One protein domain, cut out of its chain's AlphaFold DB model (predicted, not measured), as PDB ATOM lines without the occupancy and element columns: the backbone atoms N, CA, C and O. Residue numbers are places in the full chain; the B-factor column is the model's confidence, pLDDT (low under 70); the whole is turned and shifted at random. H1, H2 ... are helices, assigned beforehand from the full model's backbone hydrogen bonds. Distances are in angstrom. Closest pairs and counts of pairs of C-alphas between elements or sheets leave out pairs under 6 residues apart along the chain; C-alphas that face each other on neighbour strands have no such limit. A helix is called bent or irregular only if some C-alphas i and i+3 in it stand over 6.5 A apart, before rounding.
ATOM      1  N   ASN A   4      95.414 243.085 316.190       71.31
ATOM      2  CA  ASN A   4      96.637 243.714 315.640       71.31
ATOM      3  C   ASN A   4      96.493 244.644 314.417       71.31
ATOM      4  O   ASN A   4      97.472 245.313 314.096       71.31
ATOM      5  N   GLU A   5      95.337 244.771 313.749       74.81
ATOM      6  CA  GLU A   5      95.243 245.744 312.632       74.81
ATOM      7  C   GLU A   5      95.247 247.202 313.132       74.81
ATOM      8  O   GLU A   5      95.847 248.073 312.508       74.81
ATOM      9  N   ASP A   6      94.619 247.471 314.277       75.81
ATOM     10  CA  ASP A   6      94.567 248.811 314.875       75.81
ATOM     11  C   ASP A   6      95.942 249.268 315.398       75.81
ATOM     12  O   ASP A   6      96.394 250.371 315.095       75.81
ATOM     13  N   ALA A   7      96.674 248.366 316.059       78.81
ATOM     14  CA  ALA A   7      98.061 248.588 316.468       78.81
ATOM     15  C   ALA A   7      98.974 248.851 315.259       78.81
ATOM     16  O   ALA A   7      99.769 249.788 315.267       78.81
ATOM     17  N   ALA A   8      98.803 248.094 314.169       84.56
ATOM     18  CA  ALA A   8      99.526 248.346 312.928       84.56
ATOM     19  C   ALA A   8      99.166 249.705 312.306       84.56
ATOM     20  O   ALA A   8     100.037 250.405 311.801       84.56
ATOM     21  N   ARG A   9      97.896 250.127 312.361       82.31
ATOM     22  CA  ARG A   9      97.473 251.457 311.882       82.31
ATOM     23  C   ARG A   9      98.062 252.600 312.702       82.31
ATOM     24  O   ARG A   9      98.307 253.653 312.123       82.31
ATOM     25  N   ARG A  10      98.252 252.398 314.007       77.12
ATOM     26  CA  ARG A  10      98.906 253.350 314.916       77.12
ATOM     27  C   ARG A  10     100.411 253.430 314.680       77.12
ATOM     28  O   ARG A  10     100.973 254.517 314.728       77.12
ATOM     29  N   LEU A  11     101.042 252.288 314.412       81.94
ATOM     30  CA  LEU A  11     102.484 252.198 314.201       81.94
ATOM     31  C   LEU A  11     102.910 252.733 312.825       81.94
ATOM     32  O   LEU A  11     103.968 253.343 312.705       81.94
ATOM     33  N   LEU A  12     102.089 252.523 311.791       83.06
ATOM     34  CA  LEU A  12     102.408 252.894 310.410       83.06
ATOM     35  C   LEU A  12     101.969 254.317 310.051       83.06
ATOM     36  O   LEU A  12     100.801 254.696 310.193       83.06
ATOM     37  N   SER A  13     102.873 255.075 309.428       83.38
ATOM     38  CA  SER A  13     102.541 256.374 308.842       83.38
ATOM     39  C   SER A  13     101.556 256.251 307.664       83.38
ATOM     40  O   SER A  13     101.313 255.179 307.101       83.38
ATOM     41  N   GLY A  14     100.950 257.373 307.255       79.06
ATOM     42  CA  GLY A  14     100.016 257.403 306.117       79.06
ATOM     43  C   GLY A  14     100.628 256.870 304.816       79.06
ATOM     44  O   GLY A  14      99.989 256.092 304.112       79.06
ATOM     45  N   SER A  15     101.881 257.229 304.534       84.94
ATOM     46  CA  SER A  15     102.647 256.749 303.378       84.94
ATOM     47  C   SER A  15     102.918 255.246 303.428       84.94
ATOM     48  O   SER A  15     102.829 254.571 302.405       84.94
ATOM     49  N   GLU A  16     103.186 254.697 304.609       86.12
ATOM     50  CA  GLU A  16     103.492 253.272 304.780       86.12
ATOM     51  C   GLU A  16     102.256 252.392 304.655       86.12
ATOM     52  O   GLU A  16     102.313 251.318 304.066       86.12
ATOM     53  N   ARG A  17     101.096 252.880 305.103       86.12
ATOM     54  CA  ARG A  17      99.817 252.200 304.854       86.12
ATOM     55  C   ARG A  17      99.497 252.117 303.361       86.12
ATOM     56  O   ARG A  17      98.952 251.114 302.899       86.12
ATOM     57  N   ILE A  18      99.839 253.158 302.600       88.56
ATOM     58  CA  ILE A  18      99.691 253.168 301.139       88.56
ATOM     59  C   ILE A  18     100.680 252.184 300.502       88.56
ATOM     60  O   ILE A  18     100.276 251.420 299.628       88.56
ATOM     61  N   ALA A  19     101.931 252.147 300.969       86.44
ATOM     62  CA  ALA A  19     102.945 251.203 300.499       86.44
ATOM     63  C   ALA A  19     102.549 249.740 300.766       86.44
ATOM     64  O   ALA A  19     102.578 248.927 299.846       86.44
ATOM     65  N   ALA A  20     102.070 249.425 301.974       87.12
ATOM     66  CA  ALA A  20     101.569 248.100 302.338       87.12
ATOM     67  C   ALA A  20     100.416 247.657 301.421       87.12
ATOM     68  O   ALA A  20     100.408 246.541 300.900       87.12
ATOM     69  N   ARG A  21      99.472 248.569 301.139       86.38
ATOM     70  CA  ARG A  21      98.353 248.303 300.227       86.38
ATOM     71  C   ARG A  21      98.810 248.110 298.781       86.38
ATOM     72  O   ARG A  21      98.272 247.246 298.096       86.38
ATOM     73  N   ALA A  22      99.780 248.897 298.322       88.75
ATOM     74  CA  ALA A  22     100.365 248.762 296.989       88.75
ATOM     75  C   ALA A  22     101.138 247.442 296.829       88.75
ATOM     76  O   ALA A  22     101.118 246.852 295.752       88.75
ATOM     77  N   ALA A  23     101.756 246.952 297.907       87.50
ATOM     78  CA  ALA A  23     102.428 245.657 297.967       87.50
ATOM     79  C   ALA A  23     101.461 244.464 298.128       87.50
ATOM     80  O   ALA A  23     101.896 243.317 298.083       87.50
ATOM     81  N   GLY A  24     100.157 244.709 298.322       87.94
ATOM     82  CA  GLY A  24      99.166 243.656 298.571       87.94
ATOM     83  C   GLY A  24      99.321 242.959 299.928       87.94
ATOM     84  O   GLY A  24      98.723 241.905 300.138       87.94
ATOM     85  N   GLN A  25     100.104 243.535 300.840       88.44
ATOM     86  CA  GLN A  25     100.345 243.001 302.177       88.44
ATOM     87  C   GLN A  25      99.324 243.543 303.184       88.44
ATOM     88  O   GLN A  25      98.759 244.630 303.024       88.44
ATOM     89  N   SER A  26      99.094 242.791 304.263       89.12
ATOM     90  CA  SER A  26      98.294 243.287 305.387       89.12
ATOM     91  C   SER A  26      99.088 244.307 306.209       89.12
ATOM     92  O   SER A  26     100.304 244.187 306.348       89.12
ATOM     93  N   LEU A  27      98.406 245.296 306.800       87.25
ATOM     94  CA  LEU A  27      99.067 246.321 307.624       87.25
ATOM     95  C   LEU A  27      99.850 245.698 308.784       87.25
ATOM     96  O   LEU A  27     100.946 246.145 309.101       87.25
ATOM     97  N   THR A  28      99.309 244.640 309.388       87.25
ATOM     98  CA  THR A  28      99.956 243.898 310.474       87.25
ATOM     99  C   THR A  28     101.238 243.205 310.027       87.25
ATOM    100  O   THR A  28     102.199 243.157 310.788       87.25
ATOM    101  N   GLU A  29     101.258 242.656 308.812       87.31
ATOM    102  CA  GLU A  29     102.434 241.988 308.252       87.31
ATOM    103  C   GLU A  29     103.524 243.007 307.924       87.31
ATOM    104  O   GLU A  29     104.635 242.878 308.429       87.31
ATOM    105  N   TYR A  30     103.157 244.096 307.246       88.50
ATOM    106  CA  TYR A  30     104.069 245.199 306.948       88.50
ATOM    107  C   TYR A  30     104.661 245.816 308.228       88.50
ATOM    108  O   TYR A  30     105.870 246.001 308.349       88.50
ATOM    109  N   ALA A  31     103.824 246.073 309.239       86.50
ATOM    110  CA  ALA A  31     104.268 246.578 310.539       86.50
ATOM    111  C   ALA A  31     105.213 245.601 311.254       86.50
ATOM    112  O   ALA A  31     106.201 246.024 311.853       86.50
ATOM    113  N   ARG A  32     104.949 244.293 311.169       87.00
ATOM    114  CA  ARG A  32     105.796 243.265 311.783       87.00
ATOM    115  C   ARG A  32     107.153 243.171 311.102       87.00
ATOM    116  O   ARG A  32     108.148 243.025 311.802       87.00
ATOM    117  N   GLU A  33     107.197 243.237 309.777       85.88
ATOM    118  CA  GLU A  33     108.447 243.172 309.017       85.88
ATOM    119  C   GLU A  33     109.323 244.407 309.251       85.88
ATOM    120  O   GLU A  33     110.535 244.276 309.414       85.88
ATOM    121  N   HIS A  34     108.718 245.595 309.325       85.00
ATOM    122  CA  HIS A  34     109.455 246.855 309.437       85.00
ATOM    123  C   HIS A  34     109.839 247.239 310.874       85.00
ATOM    124  O   HIS A  34     110.897 247.831 311.079       85.00
ATOM    125  N   TYR A  35     109.008 246.906 311.865       80.88
ATOM    126  CA  TYR A  35     109.182 247.351 313.258       80.88
ATOM    127  C   TYR A  35     109.300 246.203 314.265       80.88
ATOM    128  O   TYR A  35     109.636 246.419 315.429       80.88
ATOM    129  N   GLY A  36     109.055 244.968 313.829       82.06
ATOM    130  CA  GLY A  36     109.106 243.791 314.682       82.06
ATOM    131  C   GLY A  36     107.830 243.561 315.495       82.06
ATOM    132  O   GLY A  36     106.991 244.436 315.710       82.06
ATOM    133  N   THR A  37     107.681 242.327 315.976       81.75
ATOM    134  CA  THR A  37     106.510 241.899 316.758       81.75
ATOM    135  C   THR A  37     106.409 242.610 318.112       81.75
ATOM    136  O   THR A  37     105.299 242.840 318.582       81.75
ATOM    137  N   SER A  38     107.540 242.983 318.722       77.00
ATOM    138  CA  SER A  38     107.568 243.690 320.009       77.00
ATOM    139  C   SER A  38     106.949 245.084 319.913       77.00
ATOM    140  O   SER A  38     106.073 245.394 320.707       77.00
ATOM    141  N   ALA A  39     107.288 245.864 318.880       72.06
ATOM    142  CA  ALA A  39     106.703 247.188 318.658       72.06
ATOM    143  C   ALA A  39     105.189 247.124 318.375       72.06
ATOM    144  O   ALA A  39     104.428 247.994 318.790       72.06
ATOM    145  N   LEU A  40     104.731 246.061 317.705       77.44
ATOM    146  CA  LEU A  40     103.304 245.781 317.509       77.44
ATOM    147  C   LEU A  40     102.578 245.449 318.817       77.44
ATOM    148  O   LEU A  40     101.435 245.863 318.984       77.44
ATOM    149  N   MET A  41     103.220 244.698 319.717       73.88
ATOM    150  CA  MET A  41     102.672 244.410 321.045       73.88
ATOM    151  C   MET A  41     102.662 245.664 321.915       73.88
ATOM    152  O   MET A  41     101.645 245.935 322.530       73.88
ATOM    153  N   GLU A  42     103.710 246.485 321.903       68.88
ATOM    154  CA  GLU A  42     103.733 247.763 322.631       68.88
ATOM    155  C   GLU A  42     102.661 248.736 322.116       68.88
ATOM    156  O   GLU A  42     101.962 249.359 322.910       68.88
ATOM    157  N   ALA A  43     102.442 248.797 320.799       68.12
ATOM    158  CA  ALA A  43     101.346 249.562 320.196       68.12
ATOM    159  C   ALA A  43      99.943 248.977 320.483       68.12
ATOM    160  O   ALA A  43      98.931 249.643 320.232       68.12
ATOM    161  N   ALA A  44      99.873 247.731 320.965       71.44
ATOM    162  CA  ALA A  44      98.643 247.055 321.368       71.44
ATOM    163  C   ALA A  44      98.387 247.108 322.890       71.44
ATOM    164  O   ALA A  44      97.223 247.095 323.286       71.44
TER     165      ALA A  44
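This is residues 4 to 44 of the 113 residues of an uncharacterized protein of Haloferax sp. ATCC BAA-646 (UniProt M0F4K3). This is a small helical body built on a sharply bent helix, H3, whose two arms, H3a and H3b, both pack on the short helix H1. H2 sits at one end of the long axis and H3b at the other, with H1 and H3a between them. The printed part has 41 residues with three named helices, in the order H1, H2, H3, and no named strand; its class is all helix. It is compact, with a radius of gyration of the C-alphas of 8.9 A, and elongated, spanning 26 by 16 by 13 A.

Start with the longest helix, H3, residues 27 to 44. By its hydrogen bonds it was assigned as one helix, but it is bent: C-alphas 34 and 37 are 9.3 A apart. Find C-alpha 27 at (99.067, 246.321, 307.624); from there the arm H3a, residues 27 to 34, runs 10.6 A. The arm H3b, residues 37 to 44, runs 10.5 A and ends at C-alpha 44, (98.643, 247.055, 321.368); residues 35 and 36 belong to neither arm. Look back to C-alpha 5 at (95.243, 245.744, 312.632) for H1, residues 5 to 11, which is 9.8 A long. H2, residues 14 to 22, is 12.6 A long.

Look first at the bend, where H3a and H3b run opposite ways at a steep tilt of 46 degrees. They only just touch, and only at the corner, with 3 pairs of C-alphas within 8 A; the closest are those of Arg 32 and Leu 40, 6.7 A apart. H1 touches H3a, the closest C-alphas being those of Ala 8 and Thr 28 at 5.1 A; the two run the same way at a steep tilt of 43 degrees. H1 also touches H3b, about perpendicular at 83 degrees, with the C-alphas of Ala 7 and Ala 43 closest at 5.1 A. Move on to H2, which touches H3a only at the corner, about perpendicular at 77 degrees; the closest C-alphas are those of Ala 20 and Tyr 30, 6.0 A apart. H1 and H2 are close but not clearly touching, the C-alphas of Arg 9 and Arg 17 coming closest at 7.4 A. H2 and H3b are apart. In H1, H2, H3a and H3b every O i to N i+4 pair is within hydrogen-bond range.

The two C-alphas farthest apart are those of Ala 22 and Glu 42, at 25.9 A, while the first and last printed C-alphas, Asn 4 and Ala 44, are 6.9 A apart. The printed part has no cut, and the links H1 to H2 and H2 to H3 are tight. The mean pLDDT of the printed part is 82.1; look for low confidence, under 70, at residues 42 to 43.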